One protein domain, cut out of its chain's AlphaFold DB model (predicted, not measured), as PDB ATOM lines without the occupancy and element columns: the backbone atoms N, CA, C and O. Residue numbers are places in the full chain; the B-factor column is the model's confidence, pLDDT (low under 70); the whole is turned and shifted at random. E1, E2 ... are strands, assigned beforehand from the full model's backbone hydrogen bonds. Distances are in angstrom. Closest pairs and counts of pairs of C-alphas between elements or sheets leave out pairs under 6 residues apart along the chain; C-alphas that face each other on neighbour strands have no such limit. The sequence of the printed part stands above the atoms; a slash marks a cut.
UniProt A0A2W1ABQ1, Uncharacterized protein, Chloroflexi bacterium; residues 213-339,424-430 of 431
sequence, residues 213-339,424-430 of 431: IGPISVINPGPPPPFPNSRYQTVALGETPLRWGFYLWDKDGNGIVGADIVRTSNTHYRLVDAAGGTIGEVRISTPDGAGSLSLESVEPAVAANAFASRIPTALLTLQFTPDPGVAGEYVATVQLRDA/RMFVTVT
ATOM      1  N   ILE A 213     208.067 194.997 194.850       94.50
ATOM      2  CA  ILE A 213     207.879 193.776 194.069       94.50
ATOM      3  C   ILE A 213     207.093 194.073 192.791       94.50
ATOM      4  O   ILE A 213     205.958 194.540 192.843       94.50
ATOM      5  N   GLY A 214     207.693 193.770 191.642       93.19
ATOM      6  CA  GLY A 214     207.072 193.932 190.329       93.19
ATOM      7  C   GLY A 214     206.787 192.578 189.678       93.19
ATOM      8  O   GLY A 214     207.747 191.903 189.304       93.19
ATOM      9  N   PRO A 215     205.524 192.132 189.527       92.88
ATOM     10  CA  PRO A 215     205.227 190.919 188.766       92.88
ATOM     11  C   PRO A 215     205.579 191.112 187.286       92.88
ATOM     12  O   PRO A 215     205.377 192.193 186.736       92.88
ATOM     13  N   ILE A 216     206.059 190.057 186.622       90.56
ATOM     14  CA  ILE A 216     206.392 190.085 185.192       90.56
ATOM     15  C   ILE A 216     205.913 188.842 184.438       90.56
ATOM     16  O   ILE A 216     205.787 187.744 184.987       90.56
ATOM     17  N   SER A 217     205.693 189.013 183.135       84.38
ATOM     18  CA  SER A 217     205.326 187.943 182.195       84.38
ATOM     19  C   SER A 217     206.466 187.527 181.259       84.38
ATOM     20  O   SER A 217     206.438 186.418 180.728       84.38
ATOM     21  N   VAL A 218     207.501 188.363 181.095       79.00
ATOM     22  CA  VAL A 218     208.561 188.194 180.076       79.00
ATOM     23  C   VAL A 218     209.457 186.961 180.262       79.00
ATOM     24  O   VAL A 218     210.218 186.624 179.361       79.00
ATOM     25  N   ILE A 219     209.379 186.278 181.408       78.00
ATOM     26  CA  ILE A 219     210.138 185.044 181.665       78.00
ATOM     27  C   ILE A 219     209.532 183.808 180.991       78.00
ATOM     28  O   ILE A 219     210.204 182.783 180.879       78.00
ATOM     29  N   ASN A 220     208.264 183.879 180.574       76.62
ATOM     30  CA  ASN A 220     207.593 182.754 179.943       76.62
ATOM     31  C   ASN A 220     207.775 182.845 178.422       76.62
ATOM     32  O   ASN A 220     207.436 183.873 177.832       76.62
ATOM     33  N   PRO A 221     208.311 181.796 177.771       63.84
ATOM     34  CA  PRO A 221     208.510 181.797 176.330       63.84
ATOM     35  C   PRO A 221     207.164 181.887 175.602       63.84
ATOM     36  O   PRO A 221     206.219 181.173 175.923       63.84
ATOM     37  N   GLY A 222     207.089 182.756 174.597       61.62
ATOM     38  CA  GLY A 222     205.910 182.954 173.757       61.62
ATOM     39  C   GLY A 222     206.147 184.095 172.765       61.62
ATOM     40  O   GLY A 222     207.033 184.920 173.008       61.62
ATOM     41  N   PRO A 223     205.430 184.137 171.628       51.22
ATOM     42  CA  PRO A 223     205.561 185.240 170.691       51.22
ATOM     43  C   PRO A 223     205.097 186.541 171.369       51.22
ATOM     44  O   PRO A 223     203.967 186.606 171.849       51.22
ATOM     45  N   PRO A 224     205.936 187.585 171.442       57.22
ATOM     46  CA  PRO A 224     205.462 188.905 171.820       57.22
ATOM     47  C   PRO A 224     204.604 189.503 170.693       57.22
ATOM     48  O   PRO A 224     205.010 189.425 169.531       57.22
ATOM     49  N   PRO A 225     203.550 190.262 171.019       59.19
ATOM     50  CA  PRO A 225     202.473 190.012 171.983       59.19
ATOM     51  C   PRO A 225     201.307 189.194 171.361       59.19
ATOM     52  O   PRO A 225     201.214 189.117 170.134       59.19
ATOM     53  N   PRO A 226     200.385 188.638 172.181       61.44
ATOM     54  CA  PRO A 226     200.346 188.736 173.641       61.44
ATOM     55  C   PRO A 226     201.338 187.777 174.314       61.44
ATOM     56  O   PRO A 226     201.460 186.610 173.949       61.44
ATOM     57  N   PHE A 227     202.040 188.276 175.337       68.25
ATOM     58  CA  PHE A 227     202.856 187.426 176.207       68.25
ATOM     59  C   PHE A 227     201.970 186.419 176.958       68.25
ATOM     60  O   PHE A 227     200.805 186.722 177.216       68.25
ATOM     61  N   PRO A 228     202.493 185.251 177.376       80.56
ATOM     62  CA  PRO A 228     201.742 184.326 178.218       80.56
ATOM     63  C   PRO A 228     201.300 184.989 179.532       80.56
ATOM     64  O   PRO A 228     202.083 185.696 180.177       80.56
ATOM     65  N   ASN A 229     200.053 184.752 179.953       84.25
ATOM     66  CA  ASN A 229     199.545 185.284 181.214       84.25
ATOM     67  C   ASN A 229     200.126 184.509 182.390       84.25
ATOM     68  O   ASN A 229     199.658 183.425 182.703       84.25
ATOM     69  N   SER A 230     201.141 185.052 183.057       88.62
ATOM     70  CA  SER A 230     201.674 184.443 184.277       88.62
ATOM     71  C   SER A 230     200.839 184.764 185.517       88.62
ATOM     72  O   SER A 230     200.974 184.064 186.517       88.62
ATOM     73  N   ARG A 231     199.988 185.799 185.477       90.44
ATOM     74  CA  ARG A 231     199.293 186.326 186.657       90.44
ATOM     75  C   ARG A 231     197.894 185.760 186.852       90.44
ATOM     76  O   ARG A 231     197.569 185.445 187.988       90.44
ATOM     77  N   TYR A 232     197.106 185.630 185.790       91.12
ATOM     78  CA  TYR A 232     195.769 185.034 185.820       91.12
ATOM     79  C   TYR A 232     195.777 183.810 184.916       91.12
ATOM     80  O   TYR A 232     195.770 183.926 183.690       91.12
ATOM     81  N   GLN A 233     195.877 182.635 185.526       92.75
ATOM     82  CA  GLN A 233     196.034 181.379 184.806       92.75
ATOM     83  C   GLN A 233     194.811 180.502 185.008       92.75
ATOM     84  O   GLN A 233     194.349 180.345 186.133       92.75
ATOM     85  N   THR A 234     194.342 179.879 183.934       93.38
ATOM     86  CA  THR A 234     193.365 178.794 184.007       93.38
ATOM     87  C   THR A 234     194.048 177.531 183.516       93.38
ATOM     88  O   THR A 234     194.573 177.525 182.405       93.38
ATOM     89  N   VAL A 235     194.066 176.490 184.343       95.31
ATOM     90  CA  VAL A 235     194.726 175.212 184.047       95.31
ATOM     91  C   VAL A 235     193.796 174.049 184.373       95.31
ATOM     92  O   VAL A 235     192.949 174.162 185.259       95.31
ATOM     93  N   ALA A 236     193.943 172.920 183.690       97.00
ATOM     94  CA  ALA A 236     193.221 171.700 184.044       97.00
ATOM     95  C   ALA A 236     193.810 171.027 185.300       97.00
ATOM     96  O   ALA A 236     194.952 171.274 185.695       97.00
ATOM     97  N   LEU A 237     193.052 170.124 185.929       96.25
ATOM     98  CA  LEU A 237     193.567 169.278 187.010       96.25
ATOM     99  C   LEU A 237     194.833 168.525 186.570       96.25
ATOM    100  O   LEU A 237     194.854 167.832 185.552       96.25
ATOM    101  N   GLY A 238     195.894 168.653 187.369       93.19
ATOM    102  CA  GLY A 238     197.198 168.042 187.101       93.19
ATOM    103  C   GLY A 238     198.062 168.775 186.067       93.19
ATOM    104  O   GLY A 238     199.209 168.379 185.857       93.19
ATOM    105  N   GLU A 239     197.561 169.843 185.444       96.12
ATOM    106  CA  GLU A 239     198.363 170.709 184.584       96.12
ATOM    107  C   GLU A 239     199.259 171.632 185.423       96.12
ATOM    108  O   GLU A 239     198.912 172.054 186.528       96.12
ATOM    109  N   THR A 240     200.453 171.922 184.904       94.81
ATOM    110  CA  THR A 240     201.423 172.802 185.561       94.81
ATOM    111  C   THR A 240     201.236 174.240 185.077       94.81
ATOM    112  O   THR A 240     201.447 174.494 183.891       94.81
ATOM    113  N   PRO A 241     200.898 175.191 185.969       95.62
ATOM    114  CA  PRO A 241     200.861 176.610 185.636       95.62
ATOM    115  C   PRO A 241     202.204 177.129 185.108       95.62
ATOM    116  O   PRO A 241     203.279 176.642 185.473       95.62
ATOM    117  N   LEU A 242     202.142 178.182 184.297       94.75
ATOM    118  CA  LEU A 242     203.285 179.003 183.917       94.75
ATOM    119  C   LEU A 242     203.992 179.569 185.149       94.75
ATOM    120  O   LEU A 242     203.382 179.834 186.190       94.75
ATOM    121  N   ARG A 243     205.291 179.827 184.990       95.62
ATOM    122  CA  ARG A 243     206.133 180.382 186.050       95.62
ATOM    123  C   ARG A 243     205.751 181.820 186.359       95.62
ATOM    124  O   ARG A 243     205.397 182.602 185.470       95.62
ATOM    125  N   TRP A 244     205.901 182.186 187.623       96.25
ATOM    126  CA  TRP A 244     205.745 183.554 188.096       96.25
ATOM    127  C   TRP A 244     207.111 184.219 188.184       96.25
ATOM    128  O   TRP A 244     208.022 183.668 188.797       96.25
ATOM    129  N   GLY A 245     207.258 185.388 187.569       95.56
ATOM    130  CA  GLY A 245     208.469 186.194 187.667       95.56
ATOM    131  C   GLY A 245     208.210 187.430 188.511       95.56
ATOM    132  O   GLY A 245     207.160 188.057 188.368       95.56
ATOM    133  N   PHE A 246     209.180 187.793 189.343       96.56
ATOM    134  CA  PHE A 246     209.130 188.989 190.173       96.56
ATOM    135  C   PHE A 246     210.455 189.739 190.110       96.56
ATOM    136  O   PHE A 246     211.507 189.159 190.383       96.56
ATOM    137  N   TYR A 247     210.399 191.028 189.799       97.19
ATOM    138  CA  TYR A 247     211.482 191.951 190.112       97.19
ATOM    139  C   TYR A 247     211.412 192.344 191.584       97.19
ATOM    140  O   TYR A 247     210.327 192.626 192.095       97.19
ATOM    141  N   LEU A 248     212.561 192.338 192.254       97.38
ATOM    142  CA  LEU A 248     212.699 192.636 193.674       97.38
ATOM    143  C   LEU A 248     213.693 193.771 193.877       97.38
ATOM    144  O   LEU A 248     214.829 193.690 193.401       97.38
ATOM    145  N   TRP A 249     213.285 194.768 194.657       97.25
ATOM    146  CA  TRP A 249     214.140 195.864 195.098       97.25
ATOM    147  C   TRP A 249     214.092 196.032 196.613       97.25
ATOM    148  O   TRP A 249     213.041 195.850 197.231       97.25
ATOM    149  N   ASP A 250     215.232 196.376 197.204       95.50
ATOM    150  CA  ASP A 250     215.325 196.781 198.602       95.50
ATOM    151  C   ASP A 250     214.907 198.248 198.800       95.50
ATOM    152  O   ASP A 250     214.506 198.954 197.876       95.50
ATOM    153  N   LYS A 251     215.006 198.714 200.047       93.12
ATOM    154  CA  LYS A 251     214.670 200.085 200.451       93.12
ATOM    155  C   LYS A 251     215.548 201.170 199.813       93.12
ATOM    156  O   LYS A 251     215.213 202.342 199.904       93.12
ATOM    157  N   ASP A 252     216.690 200.796 199.242       94.19
ATOM    158  CA  ASP A 252     217.634 201.710 198.602       94.19
ATOM    159  C   ASP A 252     217.515 201.630 197.065       94.19
ATOM    160  O   ASP A 252     218.291 202.264 196.351       94.19
ATOM    161  N   GLY A 253     216.549 200.858 196.547       94.50
ATOM    162  CA  GLY A 253     216.333 200.650 195.117       94.50
ATOM    163  C   GLY A 253     217.302 199.655 194.477       94.50
ATOM    164  O   GLY A 253     217.345 199.559 193.252       94.50
ATOM    165  N   ASN A 254     218.075 198.898 195.263       97.19
ATOM    166  CA  ASN A 254     218.970 197.872 194.730       97.19
ATOM    167  C   ASN A 254     218.243 196.536 194.583       97.19
ATOM    168  O   ASN A 254     217.367 196.193 195.373       97.19
ATOM    169  N   GLY A 255     218.646 195.735 193.596       97.44
ATOM    170  CA  GLY A 255     218.131 194.376 193.443       97.44
ATOM    171  C   GLY A 255     218.450 193.484 194.648       97.44
ATOM    172  O   GLY A 255     219.609 193.395 195.056       97.44
ATOM    173  N   ILE A 256     217.457 192.760 195.173       97.75
ATOM    174  CA  ILE A 256     217.655 191.804 196.282       97.75
ATOM    175  C   ILE A 256     218.207 190.464 195.760       97.75
ATOM    176  O   ILE A 256     217.502 189.458 195.673       97.75
ATOM    177  N   VAL A 257     219.476 190.453 195.353       98.38
ATOM    178  CA  VAL A 257     220.132 189.262 194.787       98.38
ATOM    179  C   VAL A 257     220.275 188.157 195.842       98.38
ATOM    180  O   VAL A 257     220.645 188.404 196.988       98.38
ATOM    181  N   GLY A 258     220.001 186.919 195.432       98.12
ATOM    182  CA  GLY A 258     220.005 185.725 196.272       98.12
ATOM    183  C   GLY A 258     218.738 185.538 197.104       98.12
ATOM    184  O   GLY A 258     218.718 184.649 197.950       98.12
ATOM    185  N   ALA A 259     217.697 186.351 196.885       98.25
ATOM    186  CA  ALA A 259     216.412 186.158 197.547       98.25
ATOM    187  C   ALA A 259     215.771 184.810 197.177       98.25
ATOM    188  O   ALA A 259     215.815 184.395 196.024       98.25
ATOM    189  N   ASP A 260     215.145 184.139 198.137       98.50
ATOM    190  CA  ASP A 260     214.574 182.800 197.968       98.50
ATOM    191  C   ASP A 260     213.319 182.617 198.843       98.50
ATOM    192  O   ASP A 260     213.028 183.454 199.700       98.50
ATOM    193  N   ILE A 261     212.561 181.534 198.661       98.19
ATOM    194  CA  ILE A 261     211.430 181.172 199.518       98.19
ATOM    195  C   ILE A 261     211.732 179.944 200.379       98.19
ATOM    196  O   ILE A 261     212.259 178.934 199.928       98.19
ATOM    197  N   VAL A 262     211.328 180.005 201.646       97.94
ATOM    198  CA  VAL A 262     211.431 178.895 202.598       97.94
ATOM    199  C   VAL A 262     210.041 178.550 203.105       97.94
ATOM    200  O   VAL A 262     209.378 179.369 203.746       97.94
ATOM    201  N   ARG A 263     209.600 177.318 202.842       97.62
ATOM    202  CA  ARG A 263     208.291 176.816 203.273       97.62
ATOM    203  C   ARG A 263     208.183 176.787 204.798       97.62
ATOM    204  O   ARG A 263     209.029 176.199 205.469       97.62
ATOM    205  N   THR A 264     207.121 177.376 205.344       96.31
ATOM    206  CA  THR A 264     206.775 177.301 206.776       96.31
ATOM    207  C   THR A 264     205.545 176.432 207.024       96.31
ATOM    208  O   THR A 264     205.459 175.776 208.061       96.31
ATOM    209  N   SER A 265     204.607 176.388 206.076       95.00
ATOM    210  CA  SER A 265     203.458 175.476 206.061       95.00
ATOM    211  C   SER A 265     203.045 175.157 204.617       95.00
ATOM    212  O   SER A 265     203.722 175.550 203.668       95.00
ATOM    213  N   ASN A 266     201.932 174.446 204.410       92.81
ATOM    214  CA  ASN A 266     201.472 174.149 203.050       92.81
ATOM    215  C   ASN A 266     201.085 175.402 202.258       92.81
ATOM    216  O   ASN A 266     201.293 175.436 201.051       92.81
ATOM    217  N   THR A 267     200.594 176.430 202.943       95.12
ATOM    218  CA  THR A 267     200.068 177.665 202.353       95.12
ATOM    219  C   THR A 267     200.862 178.905 202.757       95.12
ATOM    220  O   THR A 267     200.445 180.022 202.460       95.12
ATOM    221  N   HIS A 268     202.001 178.738 203.437       95.19
ATOM    222  CA  HIS A 268     202.825 179.846 203.916       95.19
ATOM    223  C   HIS A 268     204.308 179.587 203.669       95.19
ATOM    224  O   HIS A 268     204.832 178.504 203.945       95.19
ATOM    225  N   TYR A 269     204.974 180.614 203.154       97.31
ATOM    226  CA  TYR A 269     206.399 180.641 202.876       97.31
ATOM    227  C   TYR A 269     206.966 181.962 203.388       97.31
ATOM    228  O   TYR A 269     206.329 183.012 203.291       97.31
ATOM    229  N   ARG A 270     208.187 181.930 203.911       95.62
ATOM    230  CA  ARG A 270     208.987 183.135 204.140       95.62
ATOM    231  C   ARG A 270     209.742 183.457 202.864       95.62
ATOM    232  O   ARG A 270     210.364 182.560 202.312       95.62
ATOM    233  N   LEU A 271     209.748 184.719 202.457       96.88
ATOM    234  CA  LEU A 271     210.725 185.211 201.496       96.88
ATOM    235  C   LEU A 271     211.964 185.651 202.282       96.88
ATOM    236  O   LEU A 271     211.849 186.426 203.240       96.88
ATOM    237  N   VAL A 272     213.125 185.118 201.925       97.25
ATOM    238  CA  VAL A 272     214.399 185.336 202.613       97.25
ATOM    239  C   VAL A 272     215.434 185.952 201.680       97.25
ATOM    240  O   VAL A 272     215.351 185.761 200.476       97.25
ATOM    241  N   ASP A 273     216.387 186.700 202.226       97.50
ATOM    242  CA  ASP A 273     217.583 187.150 201.509       97.50
ATOM    243  C   ASP A 273     218.668 186.053 201.459       97.50
ATOM    244  O   ASP A 273     218.517 184.968 202.029       97.50
ATOM    245  N   ALA A 274     219.804 186.358 200.823       97.25
ATOM    246  CA  ALA A 274     220.947 185.449 200.715       97.25
ATOM    247  C   ALA A 274     221.556 185.027 202.071       97.25
ATOM    248  O   ALA A 274     222.253 184.016 202.147       97.25
ATOM    249  N   ALA A 275     221.319 185.792 203.142       97.19
ATOM    250  CA  ALA A 275     221.765 185.480 204.499       97.19
ATOM    251  C   ALA A 275     220.712 184.690 205.305       97.19
ATOM    252  O   ALA A 275     220.948 184.358 206.470       97.19
ATOM    253  N   GLY A 276     219.553 184.380 204.712       95.88
ATOM    254  CA  GLY A 276     218.429 183.709 205.370       95.88
ATOM    255  C   GLY A 276     217.557 184.638 206.230       95.88
ATOM    256  O   GLY A 276     216.664 184.167 206.948       95.88
ATOM    257  N   GLY A 277     217.799 185.951 206.180       95.06
ATOM    258  CA  GLY A 277     216.982 186.968 206.831       95.06
ATOM    259  C   GLY A 277     215.621 187.081 206.152       95.06
ATOM    260  O   GLY A 277     215.533 187.073 204.934       95.06
ATOM    261  N   THR A 278     214.525 187.160 206.915       93.44
ATOM    262  CA  THR A 278     213.192 187.320 206.303       93.44
ATOM    263  C   THR A 278     213.008 188.731 205.768       93.44
ATOM    264  O   THR A 278     212.943 189.677 206.555       93.44
ATOM    265  N   ILE A 279     212.786 188.836 204.464       93.94
ATOM    266  CA  ILE A 279     212.489 190.081 203.750       93.94
ATOM    267  C   ILE A 279     211.024 190.177 203.315       93.94
ATOM    268  O   ILE A 279     210.578 191.239 202.906       93.94
ATOM    269  N   GLY A 280     210.253 189.094 203.429       92.94
ATOM    270  CA  GLY A 280     208.856 189.053 203.002       92.94
ATOM    271  C   GLY A 280     208.174 187.728 203.329       92.94
ATOM    272  O   GLY A 280     208.697 186.905 204.088       92.94
ATOM    273  N   GLU A 281     207.012 187.504 202.734       94.31
ATOM    274  CA  GLU A 281     206.289 186.238 202.807       94.31
ATOM    275  C   GLU A 281     205.466 185.964 201.547       94.31
ATOM    276  O   GLU A 281     205.148 186.869 200.776       94.31
ATOM    277  N   VAL A 282     205.114 184.691 201.359       95.19
ATOM    278  CA  VAL A 282     204.123 184.248 200.380       95.19
ATOM    279  C   VAL A 282     203.019 183.494 201.103       95.19
ATOM    280  O   VAL A 282     203.295 182.551 201.848       95.19
ATOM    281  N   ARG A 283     201.768 183.891 200.875       93.75
ATOM    282  CA  ARG A 283     200.574 183.212 201.394       93.75
ATOM    283  C   ARG A 283     199.711 182.721 200.255       93.75
ATOM    284  O   ARG A 283     199.505 183.458 199.301       93.75
ATOM    285  N   ILE A 284     199.185 181.509 200.374       95.38
ATOM    286  CA  ILE A 284     198.347 180.894 199.347       95.38
ATOM    287  C   ILE A 284     196.960 180.642 199.936       95.38
ATOM    288  O   ILE A 284     196.812 179.832 200.849       95.38
ATOM    289  N   SER A 285     195.953 181.342 199.418       92.44
ATOM    290  CA  SER A 285     194.548 180.981 199.616       92.44
ATOM    291  C   SER A 285     194.211 179.818 198.693       92.44
ATOM    292  O   SER A 285     194.626 179.822 197.532       92.44
ATOM    293  N   THR A 286     193.487 178.828 199.203       96.38
ATOM    294  CA  THR A 286     193.202 177.583 198.486       96.38
ATOM    295  C   THR A 286     191.711 177.270 198.501       96.38
ATOM    296  O   THR A 286     191.036 177.647 199.461       96.38
ATOM    297  N   PRO A 287     191.204 176.510 197.517       96.12
ATOM    298  CA  PRO A 287     189.877 175.916 197.603       96.12
ATOM    299  C   PRO A 287     189.782 174.927 198.771       96.12
ATOM    300  O   PRO A 287     190.793 174.394 199.249       96.12
ATOM    301  N   ASP A 288     188.554 174.639 199.200       94.62
ATOM    302  CA  ASP A 288     188.292 173.645 200.238       94.62
ATOM    303  C   ASP A 288     188.821 172.261 199.834       94.62
ATOM    304  O   ASP A 288     188.589 171.769 198.731       94.62
ATOM    305  N   GLY A 289     189.525 171.607 200.761       95.12
ATOM    306  CA  GLY A 289     190.076 170.262 200.567       95.12
ATOM    307  C   GLY A 289     191.456 170.209 199.906       95.12
ATOM    308  O   GLY A 289     192.069 169.142 199.922       95.12
ATOM    309  N   ALA A 290     191.984 171.323 199.391       96.38
ATOM    310  CA  ALA A 290     193.344 171.372 198.859       96.38
ATOM    311  C   ALA A 290     194.381 171.218 199.984       96.38
ATOM    312  O   ALA A 290     194.362 171.948 200.977       96.38
ATOM    313  N   GLY A 291     195.314 170.279 199.828       94.44
ATOM    314  CA  GLY A 291     196.334 169.987 200.843       94.44
ATOM    315  C   GLY A 291     197.721 169.670 200.290       94.44
ATOM    316  O   GLY A 291     198.694 169.750 201.039       94.44
ATOM    317  N   SER A 292     197.823 169.355 199.000       94.81
ATOM    318  CA  SER A 292     199.023 168.797 198.358       94.81
ATOM    319  C   SER A 292     199.722 169.765 197.403       94.81
ATOM    320  O   SER A 292     200.501 169.336 196.558       94.81
ATOM    321  N   LEU A 293     199.456 171.066 197.525       96.69
ATOM    322  CA  LEU A 293     200.100 172.084 196.697       96.69
ATOM    323  C   LEU A 293     201.570 172.310 197.091       96.69
ATOM    324  O   LEU A 293     201.968 172.087 198.247       96.69
ATOM    325  N   SER A 294     202.359 172.834 196.157       97.00
ATOM    326  CA  SER A 294     203.715 173.323 196.407       97.00
ATOM    327  C   SER A 294     203.987 174.646 195.693       97.00
ATOM    328  O   SER A 294     203.359 174.999 194.693       97.00
ATOM    329  N   LEU A 295     204.927 175.402 196.252       98.00
ATOM    330  CA  LEU A 295     205.518 176.577 195.638       98.00
ATOM    331  C   LEU A 295     207.023 176.486 195.849       98.00
ATOM    332  O   LEU A 295     207.483 176.341 196.983       98.00
ATOM    333  N   GLU A 296     207.775 176.562 194.763       97.94
ATOM    334  CA  GLU A 296     209.228 176.417 194.773       97.94
ATOM    335  C   GLU A 296     209.854 177.570 193.997       97.94
ATOM    336  O   GLU A 296     209.310 178.023 192.987       97.94
ATOM    337  N   SER A 297     210.995 178.067 194.462       97.69
ATOM    338  CA  SER A 297     211.857 178.887 193.618       97.69
ATOM    339  C   SER A 297     212.525 177.987 192.583       97.69
ATOM    340  O   SER A 297     212.972 176.882 192.887       97.69
ATOM    341  N   VAL A 298     212.585 178.446 191.334       97.38
ATOM    342  CA  VAL A 298     213.367 177.744 190.302       97.38
ATOM    343  C   VAL A 298     214.857 177.846 190.630       97.38
ATOM    344  O   VAL A 298     215.604 176.884 190.472       97.38
ATOM    345  N   GLU A 299     215.264 179.019 191.107       97.12
ATOM    346  CA  GLU A 299     216.574 179.332 191.665       97.12
ATOM    347  C   GLU A 299     216.450 180.583 192.557       97.12
ATOM    348  O   GLU A 299     215.472 181.334 192.411       97.12
ATOM    349  N   PRO A 300     217.415 180.839 193.463       98.31
ATOM    350  CA  PRO A 300     217.499 182.116 194.163       98.31
ATOM    351  C   PRO A 300     217.584 183.287 193.180       98.31
ATOM    352  O   PRO A 300     218.145 183.163 192.093       98.31
ATOM    353  N   ALA A 301     217.059 184.443 193.578       98.19
ATOM    354  CA  ALA A 301     216.919 185.598 192.710       98.19
ATOM    355  C   ALA A 301     218.268 186.046 192.135       98.19
ATOM    356  O   ALA A 301     219.234 186.268 192.868       98.19
ATOM    357  N   VAL A 302     218.336 186.227 190.822       97.94
ATOM    358  CA  VAL A 302     219.570 186.611 190.122       97.94
ATOM    359  C   VAL A 302     219.548 188.087 189.748       97.94
ATOM    360  O   VAL A 302     218.483 188.659 189.528       97.94
ATOM    361  N   ALA A 303     220.719 188.717 189.654       97.81
ATOM    362  CA  ALA A 303     220.810 190.087 189.157       97.81
ATOM    363  C   ALA A 303     220.241 190.178 187.732       97.81
ATOM    364  O   ALA A 303     220.567 189.370 186.862       97.81
ATOM    365  N   ALA A 304     219.404 191.180 187.497       96.06
ATOM    366  CA  ALA A 304     218.748 191.424 186.225       96.06
ATOM    367  C   ALA A 304     218.592 192.932 185.995       96.06
ATOM    368  O   ALA A 304     218.915 193.750 186.854       96.06
ATOM    369  N   ASN A 305     218.068 193.297 184.829       93.44
ATOM    370  CA  ASN A 305     217.595 194.648 184.555       93.44
ATOM    371  C   ASN A 305     216.129 194.557 184.158       93.44
ATOM    372  O   ASN A 305     215.772 193.695 183.347       93.44
ATOM    373  N   ALA A 306     215.301 195.456 184.679       90.88
ATOM    374  CA  ALA A 306     213.906 195.515 184.283       90.88
ATOM    375  C   ALA A 306     213.791 195.742 182.765       90.88
ATOM    376  O   ALA A 306     214.463 196.601 182.195       90.88
ATOM    377  N   PHE A 307     212.973 194.926 182.096       84.00
ATOM    378  CA  PHE A 307     212.915 194.837 180.628       84.00
ATOM    379  C   PHE A 307     212.760 196.200 179.927       84.00
ATOM    380  O   PHE A 307     213.480 196.479 178.969       84.00
ATOM    381  N   ALA A 308     211.857 197.042 180.434       81.25
ATOM    382  CA  ALA A 308     211.494 198.337 179.862       81.25
ATOM    383  C   ALA A 308     212.410 199.487 180.322       81.25
ATOM    384  O   ALA A 308     212.958 200.218 179.500       81.25
ATOM    385  N   SER A 309     212.603 199.632 181.634       84.56
ATOM    386  CA  SER A 309     213.339 200.755 182.233       84.56
ATOM    387  C   SER A 309     214.857 200.547 182.259       84.56
ATOM    388  O   SER A 309     215.611 201.500 182.424       84.56
ATOM    389  N   ARG A 310     215.322 199.297 182.124       88.25
ATOM    390  CA  ARG A 310     216.709 198.862 182.366       88.25
ATOM    391  C   ARG A 310     217.230 199.150 183.774       88.25
ATOM    392  O   ARG A 310     218.426 198.987 184.005       88.25
ATOM    393  N   ILE A 311     216.356 199.515 184.709       91.81
ATOM    394  CA  ILE A 311     216.734 199.726 186.102       91.81
ATOM    395  C   ILE A 311     217.244 198.390 186.673       91.81
ATOM    396  O   ILE A 311     216.563 197.367 186.510       91.81
ATOM    397  N   PRO A 312     218.436 198.367 187.303       96.06
ATOM    398  CA  PRO A 312     218.962 197.175 187.953       96.06
ATOM    399  C   PRO A 312     217.987 196.610 188.983       96.06
ATOM    400  O   PRO A 312     217.346 197.349 189.725       96.06
ATOM    401  N   THR A 313     217.865 195.289 189.030       97.25
ATOM    402  CA  THR A 313     216.926 194.581 189.904       97.25
ATOM    403  C   THR A 313     217.423 193.163 190.205       97.25
ATOM    404  O   THR A 313     218.472 192.743 189.711       97.25
ATOM    405  N   ALA A 314     216.680 192.413 191.017       97.88
ATOM    406  CA  ALA A 314     216.827 190.971 191.139       97.88
ATOM    407  C   ALA A 314     215.570 190.266 190.618       97.88
ATOM    408  O   ALA A 314     214.456 190.668 190.939       97.88
ATOM    409  N   LEU A 315     215.748 189.217 189.818       97.50
ATOM    410  CA  LEU A 315     214.668 188.415 189.261       97.50
ATOM    411  C   LEU A 315     214.489 187.131 190.070       97.50
ATOM    412  O   LEU A 315     215.327 186.236 189.990       97.50
ATOM    413  N   LEU A 316     213.375 187.022 190.793       97.88
ATOM    414  CA  LEU A 316     212.920 185.786 191.428       97.88
ATOM    415  C   LEU A 316     211.916 185.075 190.518       97.88
ATOM    416  O   LEU A 316     210.923 185.673 190.102       97.88
ATOM    417  N   THR A 317     212.143 183.789 190.249       97.75
ATOM    418  CA  THR A 317     211.206 182.951 189.487       97.75
ATOM    419  C   THR A 317     210.636 181.856 190.373       97.75
ATOM    420  O   THR A 317     211.390 181.060 190.929       97.75
ATOM    421  N   LEU A 318     209.309 181.791 190.472       97.62
ATOM    422  CA  LEU A 318     208.593 180.785 191.250       97.62
ATOM    423  C   LEU A 318     207.806 179.838 190.337       97.62
ATOM    424  O   LEU A 318     207.197 180.261 189.351       97.62
ATOM    425  N   GLN A 319     207.790 178.558 190.697       97.62
ATOM    426  CA  GLN A 319     206.933 177.533 190.119       97.62
ATOM    427  C   GLN A 319     205.879 177.137 191.153       97.62
ATOM    428  O   GLN A 319     206.203 176.615 192.220       97.62
ATOM    429  N   PHE A 320     204.614 177.380 190.824       97.62
ATOM    430  CA  PHE A 320     203.483 176.894 191.606       97.62
ATOM    431  C   PHE A 320     202.983 175.569 191.035       97.62
ATOM    432  O   PHE A 320     202.918 175.396 189.814       97.62
ATOM    433  N   THR A 321     202.612 174.649 191.917       97.81
ATOM    434  CA  THR A 321     201.948 173.391 191.576       97.81
ATOM    435  C   THR A 321     200.686 173.280 192.435       97.81
ATOM    436  O   THR A 321     200.804 173.133 193.656       97.81
ATOM    437  N   PRO A 322     199.480 173.388 191.840       97.50
ATOM    438  CA  PRO A 322     198.233 173.254 192.584       97.50
ATOM    439  C   PRO A 322     198.036 171.817 193.080       97.50
ATOM    440  O   PRO A 322     198.725 170.891 192.648       97.50
ATOM    441  N   ASP A 323     197.068 171.617 193.977       97.38
ATOM    442  CA  ASP A 323     196.672 170.263 194.359       97.38
ATOM    443  C   ASP A 323     196.077 169.543 193.130       97.38
ATOM    444  O   ASP A 323     195.118 170.046 192.536       97.38
ATOM    445  N   PRO A 324     196.613 168.377 192.724       96.44
ATOM    446  CA  PRO A 324     196.187 167.704 191.499       96.44
ATOM    447  C   PRO A 324     194.758 167.148 191.570       96.44
ATOM    448  O   PRO A 324     194.230 166.738 190.539       96.44
ATOM    449  N   GLY A 325     194.151 167.080 192.760       96.50
ATOM    450  CA  GLY A 325     192.804 166.553 192.969       96.50
ATOM    451  C   GLY A 325     191.742 167.606 193.277       96.50
ATOM    452  O   GLY A 325     190.591 167.228 193.494       96.50
ATOM    453  N   VAL A 326     192.098 168.894 193.336       97.81
ATOM    454  CA  VAL A 326     191.183 169.944 193.808       97.81
ATOM    455  C   VAL A 326     191.108 171.097 192.817       97.81
ATOM    456  O   VAL A 326     192.038 171.894 192.678       97.81
ATOM    457  N   ALA A 327     189.954 171.186 192.156       97.44
ATOM    458  CA  ALA A 327     189.575 172.303 191.308       97.44
ATOM    459  C   ALA A 327     189.185 173.528 192.153       97.44
ATOM    460  O   ALA A 327     188.772 173.402 193.306       97.44
ATOM    461  N   GLY A 328     189.276 174.712 191.554       96.12
ATOM    462  CA  GLY A 328     188.929 175.983 192.183       96.12
ATOM    463  C   GLY A 328     190.033 177.029 192.065       96.12
ATOM    464  O   GLY A 328     191.040 176.826 191.386       96.12
ATOM    465  N   GLU A 329     189.816 178.167 192.716       96.31
ATOM    466  CA  GLU A 329     190.735 179.300 192.685       96.31
ATOM    467  C   GLU A 329     191.811 179.196 193.774       96.31
ATOM    468  O   GLU A 329     191.524 179.087 194.968       96.31
ATOM    469  N   TYR A 330     193.065 179.287 193.346       96.81
ATOM    470  CA  TYR A 330     194.230 179.468 194.195       96.81
ATOM    471  C   TYR A 330     194.740 180.896 194.033       96.81
ATOM    472  O   TYR A 330     194.952 181.365 192.913       96.81
ATOM    473  N   VAL A 331     195.001 181.571 195.152       95.00
ATOM    474  CA  VAL A 331     195.533 182.938 195.146       95.00
ATOM    475  C   VAL A 331     196.805 182.992 195.972       95.00
ATOM    476  O   VAL A 331     196.753 182.891 197.196       95.00
ATOM    477  N   ALA A 332     197.944 183.204 195.318       95.25
ATOM    478  CA  ALA A 332     199.202 183.477 195.996       95.25
ATOM    479  C   ALA A 332     199.404 184.986 196.152       95.25
ATOM    480  O   ALA A 332     199.452 185.720 195.170       95.25
ATOM    481  N   THR A 333     199.553 185.449 197.387       92.44
ATOM    482  CA  THR A 333     199.958 186.819 197.707       92.44
ATOM    483  C   THR A 333     201.427 186.812 198.087       92.44
ATOM    484  O   THR A 333     201.797 186.180 199.076       92.44
ATOM    485  N   VAL A 334     202.255 187.505 197.309       93.69
ATOM    486  CA  VAL A 334     203.678 187.715 197.592       93.69
ATOM    487  C   VAL A 334     203.839 189.125 198.134       93.69
ATOM    488  O   VAL A 334     203.415 190.082 197.489       93.69
ATOM    489  N   GLN A 335     204.439 189.262 199.312       91.31
ATOM    490  CA  GLN A 335     204.581 190.546 199.987       91.31
ATOM    491  C   GLN A 335     206.000 190.742 200.513       91.31
ATOM    492  O   GLN A 335     206.555 189.860 201.170       91.31
ATOM    493  N   LEU A 336     206.568 191.923 200.265       91.38
ATOM    494  CA  LEU A 336     207.797 192.377 200.908       91.38
ATOM    495  C   LEU A 336     207.486 193.089 202.219       91.38
ATOM    496  O   LEU A 336     206.459 193.753 202.380       91.38
ATOM    497  N   ARG A 337     208.402 192.957 203.174       86.56
ATOM    498  CA  ARG A 337     208.398 193.762 204.389       86.56
ATOM    499  C   ARG A 337     208.715 195.200 204.013       86.56
ATOM    500  O   ARG A 337     209.617 195.453 203.225       86.56
ATOM    501  N   ASP A 338     207.986 196.118 204.625       80.25
ATOM    502  CA  ASP A 338     208.353 197.529 204.647       80.25
ATOM    503  C   ASP A 338     209.752 197.683 205.286       80.25
ATOM    504  O   ASP A 338     210.129 196.901 206.168       80.25
ATOM    505  N   ALA A 339     210.513 198.699 204.868       69.38
ATOM    506  CA  ALA A 339     211.764 199.104 205.504       69.38
ATOM    507  C   ALA A 339     211.598 199.374 207.011       69.38
ATOM    508  O   ALA A 339     212.535 199.176 207.787       69.38
ATOM    509  N   ARG A 424     199.542 189.830 193.757       91.31
ATOM    510  CA  ARG A 424     198.703 188.626 193.763       91.31
ATOM    511  C   ARG A 424     198.811 187.889 192.436       91.31
ATOM    512  O   ARG A 424     198.689 188.514 191.381       91.31
ATOM    513  N   MET A 425     198.982 186.576 192.524       94.00
ATOM    514  CA  MET A 425     198.949 185.626 191.416       94.00
ATOM    515  C   MET A 425     197.740 184.709 191.592       94.00
ATOM    516  O   MET A 425     197.469 184.252 192.705       94.00
ATOM    517  N   PHE A 426     197.035 184.439 190.504       94.31
ATOM    518  CA  PHE A 426     195.767 183.723 190.466       94.31
ATOM    519  C   PHE A 426     195.899 182.504 189.557       94.31
ATOM    520  O   PHE A 426     196.363 182.607 188.417       94.31
ATOM    521  N   VAL A 427     195.490 181.344 190.066       94.50
ATOM    522  CA  VAL A 427     195.425 180.096 189.303       94.50
ATOM    523  C   VAL A 427     194.071 179.453 189.543       94.50
ATOM    524  O   VAL A 427     193.784 178.982 190.641       94.50
ATOM    525  N   THR A 428     193.252 179.403 188.502       95.19
ATOM    526  CA  THR A 428     191.972 178.704 188.488       95.19
ATOM    527  C   THR A 428     192.177 177.313 187.911       95.19
ATOM    528  O   THR A 428     192.528 177.156 186.744       95.19
ATOM    529  N   VAL A 429     191.953 176.292 188.733       93.50
ATOM    530  CA  VAL A 429     192.042 174.891 188.317       93.50
ATOM    531  C   VAL A 429     190.657 174.390 187.913       93.50
ATOM    532  O   VAL A 429     189.720 174.455 188.710       93.50
ATOM    533  N   THR A 430     190.519 173.885 186.688       95.81
ATOM    534  CA  THR A 430     189.269 173.338 186.138       95.81
ATOM    535  C   THR A 430     189.303 171.811 186.056       95.81
ATOM    536  O   THR A 430     190.375 171.217 185.959       95.81
TER     537      THR A 430
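This is residues 213 to 339 and 424 to 430 of the 431 residues of an uncharacterized protein of Chloroflexi bacterium (UniProt A0A2W1ABQ1). Two strongly twisted sheets lie face to face as a sandwich: a six-stranded sheet, curled like part of a barrel, bends over a smaller four-stranded one, and the two come together along one side where edge strands E4 and E7 meet. The link of residues 217 to 231 loops away from the body. The printed part has 134 residues with no named helix and ten named strands, E1 to E10 in order, and the class is all strand. The larger sheet runs E2, E10, E9, E6, E5, E4 and is mixed; the smaller runs E1, E3, E8, E7, all antiparallel. The whole is compact, with a radius of gyration of the C-alphas of 14.8 A and spans of 42 by 37 by 21 A.

E1, residues 213 to 216, is antiparallel to E3, residues 244 to 249, with N 214 and O 247 2.9 A apart. Between them in the chain, E2, residues 232 to 236, is an edge strand of the other sheet, parallel to E10, residues 424 to 430, with N 233 and O 426 2.9 A apart. E4, residues 260 to 263, E5, residues 268 to 272, and E6, residues 278 to 285, form a meander, each strand the antiparallel neighbour of the one before; N 262 and O 270 are 2.8 A apart, and so are N 282 and O 269. E7, residues 294 to 305, bends by 66 degrees at residue 302 and forms a hairpin with E8, residues 312 to 321, with N 298 and O 317 2.9 A apart. E8 is antiparallel to E3 too, with N 316 and O 246 2.9 A apart. E9, residues 328 to 336, is antiparallel to E6, with N 333 and O 283 2.8 A apart, and to E10, with N 427 and O 330 2.9 A apart. Across the sandwich, the closest C-alphas of E4 and E7 are those of Asp 260 and Pro 300, 4.8 A apart, and the closest of E1 and E9 are those of Ile 213 and Leu 336, 7.0 A apart.

E1 begins at C-alpha 213, (207.879, 193.776, 194.069). From first to last C-alpha, E8 measures 29.5 A, E7 28.1 A, E9 26.5 A and E6 20.8 A. E10 ends at C-alpha 430, (189.269, 173.338, 186.138).

The two C-alphas farthest apart, those of Asp 252 and Gly 325, are 43.4 A apart. Residues 340 to 423 are not printed, and C-alphas 339 and 424 are 20.5 A apart across that cut. The link from E1 to E2 is long. The mean pLDDT of the printed part is 92.4; residues 221 to 227 and residue 339 are under 70.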